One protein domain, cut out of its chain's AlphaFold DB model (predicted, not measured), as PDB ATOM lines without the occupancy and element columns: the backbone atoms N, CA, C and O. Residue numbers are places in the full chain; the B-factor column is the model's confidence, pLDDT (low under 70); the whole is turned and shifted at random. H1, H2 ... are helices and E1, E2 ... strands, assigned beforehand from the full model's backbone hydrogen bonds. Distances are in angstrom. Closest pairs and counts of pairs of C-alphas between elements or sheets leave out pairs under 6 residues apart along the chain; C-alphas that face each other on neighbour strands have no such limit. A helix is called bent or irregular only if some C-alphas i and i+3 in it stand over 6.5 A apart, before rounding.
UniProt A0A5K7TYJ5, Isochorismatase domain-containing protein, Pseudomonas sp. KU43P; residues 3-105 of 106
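This is residues 3 to 105 of the 106 residues of the protein "Isochorismatase domain-containing protein" of Pseudomonas sp. KU43P (UniProt A0A5K7TYJ5). A twisted sheet of four parallel strands is sandwiched between helices, with H2 and H3 side by side over one face and H4 alone over the other. H1 lies off the sheet, reached by a long loop, residues 6 to 20. The printed part has 103 residues, with E1 H1 E2 H2 E3 H3 E4 H4 along the chain, sheet order E1 E2 E3 E4, and class mixed. It is compact, with a radius of gyration of the C-alphas of 13.1 A and spans of 37 by 35 by 21 A.

Start at edge strand E1, residues 3 to 5, parallel to E2, residues 32 to 38; N 4 and O 34 are 3.0 A apart, within hydrogen-bond range. Next is E3, residues 57 to 66, parallel to E2, with N 35 and O 59 at 2.8 A; it bends by 81 degrees at residue 63. Edge strand E4, residues 86 to 88, is parallel to E3, with N 60 and O 86 at 2.8 A. H2, residues 40 to 53, is over E2 and E3, height over the sheet 8.8 A; it is only just irregular, C-alphas 41 and 44 being 6.8 A apart. H3, residues 70 to 82, on the same face, touches H2 at a shallow tilt of 7 degrees, closest C-alphas Asp 41 and Gly 72, 5.1 A. H4, residues 91 to 104, is on the opposite face, height 9.5 A. H1, residues 21 to 27, is close to but not clearly touching H2, closest C-alphas Ile 22 and Leu 51, 7.4 A. E1 H1 E2, E2 H2 E3 and E3 H3 E4 are strand-helix-strand units, parallel neighbours joined through a helix, each crossover right-handed. Every O i to N i+4 pair is within range in H1, H3 and H4, and 8 of 10 in H2.

Find C-alpha 3, where E1 begins, at (37.226, 43.889, -20.948). E3 runs 21.1 A, E2 20.1 A, H3 18.6 A and H2 17.8 A; H4 runs 20.1 A to C-alpha 104 at (35.547, 52.991, -4.712).

The farthest C-alphas, Val 27 and Ala 71, are 37.3 A apart. The printed part has no cut; the E1 to H1 link is long, the others tight. Look for pLDDT under 70 at residues 3 to 22 and 104 to 105.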
ATOM      1  N   MET A   3      38.078  43.648 -19.781       54.34
ATOM      2  CA  MET A   3      37.226  43.889 -20.948       54.34
ATOM      3  C   MET A   3      36.787  42.542 -21.524       54.34
ATOM      4  O   MET A   3      37.632  41.742 -21.925       54.34
ATOM      5  N   VAL A   4      35.476  42.296 -21.577       57.38
ATOM      6  CA  VAL A   4      34.908  41.079 -22.174       57.38
ATOM      7  C   VAL A   4      34.394  41.419 -23.570       57.38
ATOM      8  O   VAL A   4      33.429  42.167 -23.736       57.38
ATOM      9  N   LYS A   5      35.067  40.872 -24.586       48.75
ATOM     10  CA  LYS A   5      34.679  40.987 -25.995       48.75
ATOM     11  C   LYS A   5      33.699  39.857 -26.314       48.75
ATOM     12  O   LYS A   5      34.025  38.705 -26.071       48.75
ATOM     13  N   SER A   6      32.508  40.208 -26.804       50.12
ATOM     14  CA  SER A   6      31.345  39.318 -26.997       50.12
ATOM     15  C   SER A   6      31.676  37.894 -27.483       50.12
ATOM     16  O   SER A   6      31.815  37.641 -28.678       50.12
ATOM     17  N   THR A   7      31.709  36.978 -26.517       45.12
ATOM     18  CA  THR A   7      31.336  35.560 -26.582       45.12
ATOM     19  C   THR A   7      30.694  35.249 -25.230       45.12
ATOM     20  O   THR A   7      31.222  35.668 -24.202       45.12
ATOM     21  N   VAL A   8      29.527  34.606 -25.246       48.28
ATOM     22  CA  VAL A   8      28.632  34.389 -24.094       48.28
ATOM     23  C   VAL A   8      29.407  33.933 -22.842       48.28
ATOM     24  O   VAL A   8      30.177  32.979 -22.910       48.28
ATOM     25  N   CYS A   9      29.216  34.601 -21.694       48.69
ATOM     26  CA  CYS A   9      29.913  34.250 -20.440       48.69
ATOM     27  C   CYS A   9      29.451  32.917 -19.818       48.69
ATOM     28  O   CYS A   9      30.147  32.361 -18.967       48.69
ATOM     29  N   TYR A  10      28.315  32.381 -20.249       43.47
ATOM     30  CA  TYR A  10      27.835  31.040 -19.919       43.47
ATOM     31  C   TYR A  10      27.804  30.165 -21.173       43.47
ATOM     32  O   TYR A  10      27.481  30.638 -22.259       43.47
ATOM     33  N   HIS A  11      28.126  28.878 -21.022       43.81
ATOM     34  CA  HIS A  11      28.134  27.927 -22.140       43.81
ATOM     35  C   HIS A  11      26.711  27.508 -22.564       43.81
ATOM     36  O   HIS A  11      26.538  26.847 -23.582       43.81
ATOM     37  N   ASP A  12      25.689  27.892 -21.790       37.62
ATOM     38  CA  ASP A  12      24.303  27.469 -21.970       37.62
ATOM     39  C   ASP A  12      23.317  28.575 -21.533       37.62
ATOM     40  O   ASP A  12      23.540  29.267 -20.534       37.62
ATOM     41  N   LEU A  13      22.201  28.705 -22.259       46.62
ATOM     42  CA  LEU A  13      21.040  29.549 -21.927       46.62
ATOM     43  C   LEU A  13      20.367  29.127 -20.608       46.62
ATOM     44  O   LEU A  13      19.575  29.886 -20.056       46.62
ATOM     45  N   ALA A  14      20.687  27.932 -20.103       46.22
ATOM     46  CA  ALA A  14      20.165  27.375 -18.858       46.22
ATOM     47  C   ALA A  14      20.930  27.791 -17.580       46.22
ATOM     48  O   ALA A  14      20.647  27.232 -16.522       46.22
ATOM     49  N   GLU A  15      21.916  28.700 -17.652       50.50
ATOM     50  CA  GLU A  15      22.692  29.219 -16.495       50.50
ATOM     51  C   GLU A  15      23.373  28.139 -15.623       50.50
ATOM     52  O   GLU A  15      23.761  28.380 -14.482       50.50
ATOM     53  N   ARG A  16      23.544  26.919 -16.148       44.22
ATOM     54  CA  ARG A  16      24.008  25.756 -15.369       44.22
ATOM     55  C   ARG A  16      25.498  25.459 -15.484       44.22
ATOM     56  O   ARG A  16      26.026  24.755 -14.629       44.22
ATOM     57  N   GLN A  17      26.176  25.978 -16.507       42.97
ATOM     58  CA  GLN A  17      27.612  25.773 -16.710       42.97
ATOM     59  C   GLN A  17      28.302  27.096 -17.037       42.97
ATOM     60  O   GLN A  17      28.207  27.614 -18.156       42.97
ATOM     61  N   SER A  18      28.977  27.652 -16.029       51.81
ATOM     62  CA  SER A  18      29.852  28.809 -16.206       51.81
ATOM     63  C   SER A  18      30.980  28.433 -17.165       51.81
ATOM     64  O   SER A  18      31.552  27.349 -17.062       51.81
ATOM     65  N   THR A  19      31.351  29.337 -18.071       56.97
ATOM     66  CA  THR A  19      32.589  29.187 -18.866       56.97
ATOM     67  C   THR A  19      33.855  29.332 -18.007       56.97
ATOM     68  O   THR A  19      34.966  29.313 -18.527       56.97
ATOM     69  N   GLY A  20      33.698  29.527 -16.692       62.69
ATOM     70  CA  GLY A  20      34.758  29.872 -15.754       62.69
ATOM     71  C   GLY A  20      35.088  31.364 -15.750       62.69
ATOM     72  O   GLY A  20      35.879  31.798 -14.921       62.69
ATOM     73  N   VAL A  21      34.488  32.172 -16.637       68.00
ATOM     74  CA  VAL A  21      34.775  33.614 -16.743       68.00
ATOM     75  C   VAL A  21      34.341  34.369 -15.488       68.00
ATOM     76  O   VAL A  21      35.087  35.216 -15.007       68.00
ATOM     77  N   ILE A  22      33.178  34.063 -14.910       68.44
ATOM     78  CA  ILE A  22      32.707  34.746 -13.694       68.44
ATOM     79  C   ILE A  22      33.593  34.401 -12.495       68.44
ATOM     80  O   ILE A  22      34.003  35.293 -11.756       68.44
ATOM     81  N   GLU A  23      33.926  33.127 -12.316       71.38
ATOM     82  CA  GLU A  23      34.811  32.648 -11.257       71.38
ATOM     83  C   GLU A  23      36.220  33.218 -11.421       71.38
ATOM     84  O   GLU A  23      36.794  33.711 -10.451       71.38
ATOM     85  N   PHE A  24      36.749  33.244 -12.646       72.94
ATOM     86  CA  PHE A  24      38.033  33.866 -12.956       72.94
ATOM     87  C   PHE A  24      38.037  35.352 -12.583       72.94
ATOM     88  O   PHE A  24      38.933  35.805 -11.878       72.94
ATOM     89  N   LEU A  25      37.011  36.109 -12.985       75.69
ATOM     90  CA  LEU A  25      36.889  37.533 -12.657       75.69
ATOM     91  C   LEU A  25      36.773  37.774 -11.145       75.69
ATOM     92  O   LEU A  25      37.351  38.736 -10.637       75.69
ATOM     93  N   LYS A  26      36.081  36.890 -10.415       74.69
ATOM     94  CA  LYS A  26      35.997  36.941  -8.945       74.69
ATOM     95  C   LYS A  26      37.348  36.670  -8.283       74.69
ATOM     96  O   LYS A  26      37.730  37.410  -7.382       74.69
ATOM     97  N   VAL A  27      38.087  35.656  -8.743       77.69
ATOM     98  CA  VAL A  27      39.443  35.346  -8.247       77.69
ATOM     99  C   VAL A  27      40.400  36.506  -8.511       77.69
ATOM    100  O   VAL A  27      41.197  36.855  -7.647       77.69
ATOM    101  N   GLN A  28      40.279  37.153  -9.670       79.00
ATOM    102  CA  GLN A  28      41.052  38.344 -10.029       79.00
ATOM    103  C   GLN A  28      40.551  39.633  -9.350       79.00
ATOM    104  O   GLN A  28      41.021  40.716  -9.696       79.00
ATOM    105  N   GLN A  29      39.591  39.538  -8.417       78.69
ATOM    106  CA  GLN A  29      39.037  40.667  -7.658       78.69
ATOM    107  C   GLN A  29      38.574  41.817  -8.571       78.69
ATOM    108  O   GLN A  29      38.784  43.000  -8.308       78.69
ATOM    109  N   VAL A  30      37.961  41.478  -9.708       81.94
ATOM    110  CA  VAL A  30      37.505  42.481 -10.669       81.94
ATOM    111  C   VAL A  30      36.241  43.158 -10.145       81.94
ATOM    112  O   VAL A  30      35.183  42.542 -10.090       81.94
ATOM    113  N   ALA A  31      36.334  44.448  -9.820       80.06
ATOM    114  CA  ALA A  31      35.182  45.247  -9.387       80.06
ATOM    115  C   ALA A  31      34.198  45.567 -10.531       80.06
ATOM    116  O   ALA A  31      32.981  45.590 -10.333       80.06
ATOM    117  N   ALA A  32      34.720  45.787 -11.743       86.12
ATOM    118  CA  ALA A  32      33.925  46.193 -12.895       86.12
ATOM    119  C   ALA A  32      34.381  45.567 -14.214       86.12
ATOM    120  O   ALA A  32      35.579  45.357 -14.453       86.12
ATOM    121  N   VAL A  33      33.401  45.316 -15.079       88.69
ATOM    122  CA  VAL A  33      33.561  44.692 -16.390       88.69
ATOM    123  C   VAL A  33      33.028  45.624 -17.466       88.69
ATOM    124  O   VAL A  33      31.880  46.065 -17.412       88.69
ATOM    125  N   ILE A  34      33.862  45.891 -18.469       90.00
ATOM    126  CA  ILE A  34      33.441  46.608 -19.673       90.00
ATOM    127  C   ILE A  34      32.985  45.574 -20.701       90.00
ATOM    128  O   ILE A  34      33.717  44.626 -21.004       90.00
ATOM    129  N   VAL A  35      31.783  45.765 -21.238       89.56
ATOM    130  CA  VAL A  35      31.154  44.882 -22.219       89.56
ATOM    131  C   VAL A  35      31.003  45.619 -23.545       89.56
ATOM    132  O   VAL A  35      30.520  46.752 -23.598       89.56
ATOM    133  N   GLY A  36      31.392  44.943 -24.625       86.44
ATOM    134  CA  GLY A  36      31.189  45.403 -25.993       86.44
ATOM    135  C   GLY A  36      31.173  44.250 -26.996       86.44
ATOM    136  O   GLY A  36      31.688  43.157 -26.732       86.44
ATOM    137  N   GLY A  37      30.590  44.492 -28.168       84.12
ATOM    138  CA  GLY A  37      30.650  43.579 -29.305       84.12
ATOM    139  C   GLY A  37      29.359  43.480 -30.112       84.12
ATOM    140  O   GLY A  37      28.520  44.380 -30.132       84.12
ATOM    141  N   LEU A  38      29.222  42.359 -30.816       81.19
ATOM    142  CA  LEU A  38      28.090  42.051 -31.683       81.19
ATOM    143  C   LEU A  38      27.411  40.753 -31.210       81.19
ATOM    144  O   LEU A  38      28.101  39.814 -30.818       81.19
ATOM    145  N   ALA A  39      26.084  40.634 -31.222       85.44
ATOM    146  CA  ALA A  39      25.094  41.692 -31.440       85.44
ATOM    147  C   ALA A  39      24.607  42.290 -30.106       85.44
ATOM    148  O   ALA A  39      24.360  41.543 -29.151       85.44
ATOM    149  N   LEU A  40      24.449  43.620 -30.050       83.31
ATOM    150  CA  LEU A  40      23.958  44.357 -28.872       83.31
ATOM    151  C   LEU A  40      22.614  43.817 -28.359       83.31
ATOM    152  O   LEU A  40      22.417  43.637 -27.163       83.31
ATOM    153  N   ASP A  41      21.712  43.518 -29.285       83.25
ATOM    154  CA  ASP A  41      20.359  43.016 -29.064       83.25
ATOM    155  C   ASP A  41      20.281  41.499 -28.825       83.25
ATOM    156  O   ASP A  41      19.187  40.955 -28.681       83.25
ATOM    157  N   TYR A  42      21.431  40.823 -28.729       82.69
ATOM    158  CA  TYR A  42      21.525  39.376 -28.534       82.69
ATOM    159  C   TYR A  42      22.572  39.017 -27.461       82.69
ATOM    160  O   TYR A  42      22.341  39.240 -26.271       82.69
ATOM    161  N   CYS A  43      23.740  38.492 -27.853       79.88
ATOM    162  CA  CYS A  43      24.759  37.960 -26.942       79.88
ATOM    163  C   CYS A  43      25.289  39.002 -25.950       79.88
ATOM    164  O   CYS A  43      25.568  38.670 -24.798       79.88
ATOM    165  N   VAL A  44      25.407  40.259 -26.378       84.94
ATOM    166  CA  VAL A  44      25.896  41.353 -25.530       84.94
ATOM    167  C   VAL A  44      24.899  41.654 -24.413       84.94
ATOM    168  O   VAL A  44      25.303  41.765 -23.258       84.94
ATOM    169  N   LYS A  45      23.598  41.711 -24.733       86.00
ATOM    170  CA  LYS A  45      22.531  41.911 -23.746       86.00
ATOM    171  C   LYS A  45      22.543  40.817 -22.685       86.00
ATOM    172  O   LYS A  45      22.586  41.125 -21.497       86.00
ATOM    173  N   THR A  46      22.548  39.553 -23.101       85.62
ATOM    174  CA  THR A  46      22.560  38.423 -22.160       85.62
ATOM    175  C   THR A  46      23.811  38.444 -21.284       85.62
ATOM    176  O   THR A  46      23.712  38.298 -20.070       85.62
ATOM    177  N   THR A  47      24.977  38.710 -21.875       84.25
ATOM    178  CA  THR A  47      26.253  38.774 -21.147       84.25
ATOM    179  C   THR A  47      26.265  39.891 -20.103       84.25
ATOM    180  O   THR A  47      26.616  39.654 -18.947       84.25
ATOM    181  N   ALA A  48      25.854  41.103 -20.482       88.19
ATOM    182  CA  ALA A  48      25.818  42.247 -19.575       88.19
ATOM    183  C   ALA A  48      24.862  42.007 -18.396       88.19
ATOM    184  O   ALA A  48      25.214  42.281 -17.249       88.19
ATOM    185  N   ARG A  49      23.694  41.415 -18.668       88.81
ATOM    186  CA  ARG A  49      22.737  41.002 -17.639       88.81
ATOM    187  C   ARG A  49      23.316  39.960 -16.683       88.81
ATOM    188  O   ARG A  49      23.245  40.148 -15.474       88.81
ATOM    189  N   GLN A  50      23.925  38.894 -17.202       85.75
ATOM    190  CA  GLN A  50      24.500  37.829 -16.371       85.75
ATOM    191  C   GLN A  50      25.619  38.351 -15.466       85.75
ATOM    192  O   GLN A  50      25.659  38.036 -14.280       85.75
ATOM    193  N   LEU A  51      26.501  39.203 -15.995       86.25
ATOM    194  CA  LEU A  51      27.544  39.851 -15.197       86.25
ATOM    195  C   LEU A  51      26.942  40.740 -14.105       86.25
ATOM    196  O   LEU A  51      27.436  40.754 -12.975       86.25
ATOM    197  N   ARG A  52      25.847  41.440 -14.414       89.69
ATOM    198  CA  ARG A  52      25.163  42.282 -13.438       89.69
ATOM    199  C   ARG A  52      24.517  41.456 -12.327       89.69
ATOM    200  O   ARG A  52      24.699  41.771 -11.154       89.69
ATOM    201  N   GLN A  53      23.838  40.367 -12.683       86.31
ATOM    202  CA  GLN A  53      23.259  39.407 -11.738       86.31
ATOM    203  C   GLN A  53      24.329  38.696 -10.895       86.31
ATOM    204  O   GLN A  53      24.098  38.403  -9.727       86.31
ATOM    205  N   ALA A  54      25.525  38.477 -11.450       84.31
ATOM    206  CA  ALA A  54      26.666  37.907 -10.736       84.31
ATOM    207  C   ALA A  54      27.335  38.880  -9.741       84.31
ATOM    208  O   ALA A  54      28.258  38.467  -9.029       84.31
ATOM    209  N   GLY A  55      26.869  40.134  -9.675       87.00
ATOM    210  CA  GLY A  55      27.296  41.147  -8.708       87.00
ATOM    211  C   GLY A  55      28.360  42.121  -9.215       87.00
ATOM    212  O   GLY A  55      28.829  42.952  -8.442       87.00
ATOM    213  N   PHE A  56      28.740  42.061 -10.492       87.38
ATOM    214  CA  PHE A  56      29.714  42.998 -11.049       87.38
ATOM    215  C   PHE A  56      29.074  44.352 -11.370       87.38
ATOM    216  O   PHE A  56      27.887  44.463 -11.708       87.38
ATOM    217  N   GLN A  57      29.884  45.408 -11.331       91.06
ATOM    218  CA  GLN A  57      29.557  46.620 -12.074       91.06
ATOM    219  C   GLN A  57      29.798  46.370 -13.560       91.06
ATOM    220  O   GLN A  57      30.849  45.866 -13.954       91.06
ATOM    221  N   VAL A  58      28.811  46.706 -14.385       92.62
ATOM    222  CA  VAL A  58      28.859  46.448 -15.823       92.62
ATOM    223  C   VAL A  58      28.753  47.771 -16.557       92.62
ATOM    224  O   VAL A  58      27.787  48.510 -16.363       92.62
ATOM    225  N   LEU A  59      29.742  48.050 -17.403       93.56
ATOM    226  CA  LEU A  59      29.759  49.207 -18.289       93.56
ATOM    227  C   LEU A  59      29.574  48.732 -19.723       93.56
ATOM    228  O   LEU A  59      30.401  47.985 -20.243       93.56
ATOM    229  N   LEU A  60      28.495  49.157 -20.369       93.25
ATOM    230  CA  LEU A  60      28.240  48.858 -21.770       93.25
ATOM    231  C   LEU A  60      28.812  49.977 -22.635       93.25
ATOM    232  O   LEU A  60      28.270  51.083 -22.654       93.25
ATOM    233  N   TYR A  61      29.893  49.693 -23.358       93.50
ATOM    234  CA  TYR A  61      30.533  50.683 -24.219       93.50
ATOM    235  C   TYR A  61      29.895  50.668 -25.612       93.50
ATOM    236  O   TYR A  61      30.191  49.810 -26.449       93.50
ATOM    237  N   LEU A  62      28.979  51.611 -25.848       90.31
ATOM    238  CA  LEU A  62      28.153  51.677 -27.054       90.31
ATOM    239  C   LEU A  62      28.964  51.844 -28.351       90.31
ATOM    240  O   LEU A  62      28.622  51.159 -29.314       90.31
ATOM    241  N   PRO A  63      30.060  52.629 -28.407       90.12
ATOM    242  CA  PRO A  63      30.915  52.701 -29.596       90.12
ATOM    243  C   PRO A  63      31.558  51.365 -29.992       90.12
ATOM    244  O   PRO A  63      31.886  51.161 -31.158       90.12
ATOM    245  N   ALA A  64      31.722  50.435 -29.043       85.69
ATOM    246  CA  ALA A  64      32.207  49.080 -29.312       85.69
ATOM    247  C   ALA A  64      31.078  48.067 -29.564       85.69
ATOM    248  O   ALA A  64      31.347  46.871 -29.697       85.69
ATOM    249  N   CYS A  65      29.821  48.514 -29.619       87.44
ATOM    250  CA  CYS A  65      28.661  47.667 -29.851       87.44
ATOM    251  C   CYS A  65      28.057  47.908 -31.231       87.44
ATOM    252  O   CYS A  65      28.013  49.026 -31.737       87.44
ATOM    253  N   ARG A  66      27.503  46.850 -31.823       87.94
ATOM    254  CA  ARG A  66      26.645  46.981 -33.002       87.94
ATOM    255  C   ARG A  66      25.467  46.019 -32.885       87.94
ATOM    256  O   ARG A  66      25.633  44.862 -32.504       87.94
ATOM    257  N   ALA A  67      24.271  46.533 -33.142       87.69
ATOM    258  CA  ALA A  67      23.021  45.778 -33.092       87.69
ATOM    259  C   ALA A  67      22.671  45.202 -34.466       87.69
ATOM    260  O   ALA A  67      23.134  45.714 -35.490       87.69
ATOM    261  N   LEU A  68      21.825  44.171 -34.489       87.88
ATOM    262  CA  LEU A  68      21.217  43.678 -35.726       87.88
ATOM    263  C   LEU A  68      20.177  44.668 -36.254       87.88
ATOM    264  O   LEU A  68      20.074  44.873 -37.461       87.88
ATOM    265  N   THR A  69      19.424  45.307 -35.354       90.19
ATOM    266  CA  THR A  69      18.405  46.303 -35.706       90.19
ATOM    267  C   THR A  69      18.456  47.526 -34.790       90.19
ATOM    268  O   THR A  69      18.810  47.428 -33.617       90.19
ATOM    269  N   GLN A  70      18.041  48.687 -35.304       88.38
ATOM    270  CA  GLN A  70      17.961  49.920 -34.507       88.38
ATOM    271  C   GLN A  70      16.940  49.800 -33.364       88.38
ATOM    272  O   GLN A  70      17.205  50.224 -32.242       88.38
ATOM    273  N   ALA A  71      15.783  49.187 -33.630       91.50
ATOM    274  CA  ALA A  71      14.761  48.947 -32.611       91.50
ATOM    275  C   ALA A  71      15.268  47.993 -31.514       91.50
ATOM    276  O   ALA A  71      15.066  48.254 -30.328       91.50
ATOM    277  N   GLY A  72      15.992  46.936 -31.903       89.19
ATOM    278  CA  GLY A  72      16.650  46.019 -30.975       89.19
ATOM    279  C   GLY A  72      17.689  46.719 -30.101       89.19
ATOM    280  O   GLY A  72      17.718  46.484 -28.895       89.19
ATOM    281  N   ALA A  73      18.483  47.630 -30.674       88.88
ATOM    282  CA  ALA A  73      19.454  48.431 -29.928       88.88
ATOM    283  C   ALA A  73      18.789  49.253 -28.813       88.88
ATOM    284  O   ALA A  73      19.210  49.188 -27.660       88.88
ATOM    285  N   ILE A  74      17.720  49.984 -29.144       92.00
ATOM    286  CA  ILE A  74      16.992  50.833 -28.189       92.00
ATOM    287  C   ILE A  74      16.388  49.979 -27.068       92.00
ATOM    288  O   ILE A  74      16.565  50.288 -25.888       92.00
ATOM    289  N   ALA A  75      15.730  48.873 -27.424       93.44
ATOM    290  CA  ALA A  75      15.133  47.961 -26.453       93.44
ATOM    291  C   ALA A  75      16.186  47.303 -25.542       93.44
ATOM    292  O   ALA A  75      15.963  47.158 -24.340       93.44
ATOM    293  N   ALA A  76      17.342  46.917 -26.092       91.75
ATOM    294  CA  ALA A  76      18.442  46.337 -25.328       91.75
ATOM    295  C   ALA A  76      19.047  47.350 -24.350       91.75
ATOM    296  O   ALA A  76      19.170  47.038 -23.170       91.75
ATOM    297  N   CYS A  77      19.351  48.568 -24.806       93.44
ATOM    298  CA  CYS A  77      19.864  49.636 -23.949       93.44
ATOM    299  C   CYS A  77      18.895  49.968 -22.810       93.44
ATOM    300  O   CYS A  77      19.321  50.057 -21.662       93.44
ATOM    301  N   GLY A  78      17.596  50.095 -23.106       94.31
ATOM    302  CA  GLY A  78      16.578  50.364 -22.088       94.31
ATOM    303  C   GLY A  78      16.489  49.260 -21.031       94.31
ATOM    304  O   GLY A  78      16.486  49.552 -19.837       94.31
ATOM    305  N   ALA A  79      16.485  47.993 -21.457       93.62
ATOM    306  CA  ALA A  79      16.466  46.855 -20.538       93.62
ATOM    307  C   ALA A  79      17.725  46.800 -19.658       93.62
ATOM    308  O   ALA A  79      17.624  46.639 -18.446       93.62
ATOM    309  N   LEU A  80      18.908  46.980 -20.250       93.62
ATOM    310  CA  LEU A  80      20.176  46.938 -19.519       93.62
ATOM    311  C   LEU A  80      20.298  48.095 -18.520       93.62
ATOM    312  O   LEU A  80      20.704  47.874 -17.381       93.62
ATOM    313  N   ALA A  81      19.893  49.305 -18.909       94.19
ATOM    314  CA  ALA A  81      19.862  50.449 -18.001       94.19
ATOM    315  C   ALA A  81      18.920  50.208 -16.810       94.19
ATOM    316  O   ALA A  81      19.285  50.504 -15.674       94.19
ATOM    317  N   ALA A  82      17.744  49.611 -17.045       94.25
ATOM    318  CA  ALA A  82      16.799  49.259 -15.982       94.25
ATOM    319  C   ALA A  82      17.348  48.194 -15.013       94.25
ATOM    320  O   ALA A  82      17.008  48.196 -13.833       94.25
ATOM    321  N   GLU A  83      18.230  47.312 -15.487       93.31
ATOM    322  CA  GLU A  83      18.933  46.315 -14.667       93.31
ATOM    323  C   GLU A  83      20.181  46.898 -13.954       93.31
ATOM    324  O   GLU A  83      20.866  46.210 -13.191       93.31
ATOM    325  N   GLY A  84      20.476  48.189 -14.152       93.50
ATOM    326  CA  GLY A  84      21.586  48.897 -13.510       93.50
ATOM    327  C   GLY A  84      22.930  48.752 -14.228       93.50
ATOM    328  O   GLY A  84      23.974  48.940 -13.604       93.50
ATOM    329  N   VAL A  85      22.919  48.399 -15.516       94.38
ATOM    330  CA  VAL A  85      24.099  48.478 -16.391       94.38
ATOM    331  C   VAL A  85      24.320  49.930 -16.809       94.38
ATOM    332  O   VAL A  85      23.388  50.623 -17.217       94.38
ATOM    333  N   ILE A  86      25.567  50.387 -16.743       95.12
ATOM    334  CA  ILE A  86      25.931  51.769 -17.053       95.12
ATOM    335  C   ILE A  86      26.233  51.881 -18.546       95.12
ATOM    336  O   ILE A  86      27.175  51.267 -19.045       95.12
ATOM    337  N   LEU A  87      25.433  52.661 -19.272       94.94
ATOM    338  CA  LEU A  87      25.626  52.887 -20.704       94.94
ATOM    339  C   LEU A  87      26.667  53.991 -20.930       94.94
ATOM    340  O   LEU A  87      26.471  55.125 -20.499       94.94
ATOM    341  N   CYS A  88      27.753  53.670 -21.630       94.62
ATOM    342  CA  CYS A  88      28.810  54.614 -21.988       94.62
ATOM    343  C   CYS A  88      28.734  54.898 -23.492       94.62
ATOM    344  O   CYS A  88      29.027  54.022 -24.308       94.62
ATOM    345  N   GLY A  89      28.286  56.104 -23.850       92.94
ATOM    346  CA  GLY A  89      28.094  56.531 -25.241       92.94
ATOM    347  C   GLY A  89      29.375  56.938 -25.967       92.94
ATOM    348  O   GLY A  89      29.416  56.881 -27.191       92.94
ATOM    349  N   ASP A  90      30.412  57.306 -25.222       92.44
ATOM    350  CA  ASP A  90      31.701  57.767 -25.726       92.44
ATOM    351  C   ASP A  90      32.821  57.445 -24.720       92.44
ATOM    352  O   ASP A  90      32.577  56.911 -23.630       92.44
ATOM    353  N   GLU A  91      34.063  57.707 -25.125       89.81
ATOM    354  CA  GLU A  91      35.262  57.462 -24.318       89.81
ATOM    355  C   GLU A  91      35.269  58.298 -23.030       89.81
ATOM    356  O   GLU A  91      35.593  57.775 -21.968       89.81
ATOM    357  N   ALA A  92      34.813  59.554 -23.080       92.00
ATOM    358  CA  ALA A  92      34.779  60.435 -21.914       92.00
ATOM    359  C   ALA A  92      33.817  59.926 -20.826       92.00
ATOM    360  O   ALA A  92      34.140  59.946 -19.637       92.00
ATOM    361  N   ALA A  93      32.643  59.431 -21.223       91.50
ATOM    362  CA  ALA A  93      31.676  58.812 -20.330       91.50
ATOM    363  C   ALA A  93      32.241  57.531 -19.708       91.50
ATOM    364  O   ALA A  93      32.050  57.298 -18.513       91.50
ATOM    365  N   LEU A  94      32.959  56.722 -20.495       89.19
ATOM    366  CA  LEU A  94      33.631  55.531 -19.990       89.19
ATOM    367  C   LEU A  94      34.695  55.908 -18.951       89.19
ATOM    368  O   LEU A  94      34.636  55.420 -17.826       89.19
ATOM    369  N   ASP A  95      35.607  56.817 -19.286       88.88
ATOM    370  CA  ASP A  95      36.684  57.264 -18.398       88.88
ATOM    371  C   ASP A  95      36.163  57.855 -17.089       88.88
ATOM    372  O   ASP A  95      36.694  57.560 -16.016       88.88
ATOM    373  N   HIS A  96      35.084  58.636 -17.157       90.44
ATOM    374  CA  HIS A  96      34.430  59.173 -15.971       90.44
ATOM    375  C   HIS A  96      33.964  58.054 -15.031       90.44
ATOM    376  O   HIS A  96      34.259  58.076 -13.836       90.44
ATOM    377  N   GLN A  97      33.291  57.035 -15.566       90.00
ATOM    378  CA  GLN A  97      32.842  55.897 -14.766       90.00
ATOM    379  C   GLN A  97      34.018  55.074 -14.239       90.00
ATOM    380  O   GLN A  97      34.018  54.652 -13.085       90.00
ATOM    381  N   LEU A  98      35.065  54.898 -15.042       85.81
ATOM    382  CA  LEU A  98      36.279  54.212 -14.614       85.81
ATOM    383  C   LEU A  98      36.977  54.926 -13.456       85.81
ATOM    384  O   LEU A  98      37.472  54.260 -12.545       85.81
ATOM    385  N   ALA A  99      37.004  56.257 -13.461       87.81
ATOM    386  CA  ALA A  99      37.546  57.041 -12.359       87.81
ATOM    387  C   ALA A  99      36.744  56.829 -11.064       87.81
ATOM    388  O   ALA A  99      37.345  56.577 -10.020       87.81
ATOM    389  N   LEU A 100      35.408  56.846 -11.137       87.50
ATOM    390  CA  LEU A 100      34.531  56.601  -9.981       87.50
ATOM    391  C   LEU A 100      34.750  55.208  -9.376       87.50
ATOM    392  O   LEU A 100      34.823  55.050  -8.159       87.50
ATOM    393  N   ILE A 101      34.905  54.191 -10.223       83.75
ATOM    394  CA  ILE A 101      35.090  52.803  -9.782       83.75
ATOM    395  C   ILE A 101      36.460  52.614  -9.126       83.75
ATOM    396  O   ILE A 101      36.554  51.969  -8.085       83.75
ATOM    397  N   LYS A 102      37.518  53.212  -9.691       77.12
ATOM    398  CA  LYS A 102      38.865  53.187  -9.095       77.12
ATOM    399  C   LYS A 102      38.902  53.859  -7.721       77.12
ATOM    400  O   LYS A 102      39.642  53.418  -6.855       77.12
ATOM    401  N   GLN A 103      38.104  54.904  -7.504       75.75
ATOM    402  CA  GLN A 103      38.001  55.563  -6.197       75.75
ATOM    403  C   GLN A 103      37.272  54.699  -5.157       75.75
ATOM    404  O   GLN A 103      37.593  54.767  -3.975       75.75
ATOM    405  N   ALA A 104      36.309  53.882  -5.587       69.19
ATOM    406  CA  ALA A 104      35.547  52.991  -4.712       69.19
ATOM    407  C   ALA A 104      36.281  51.678  -4.360       69.19
ATOM    408  O   ALA A 104      35.836  50.962  -3.462       69.19
ATOM    409  N   HIS A 105      37.369  51.343  -5.063       59.97
ATOM    410  CA  HIS A 105      38.125  50.096  -4.890       59.97
ATOM    411  C   HIS A 105      39.648  50.354  -5.013       59.97
ATOM    412  O   HIS A 105      40.210  50.123  -6.090       59.97
TER     413      HIS A 105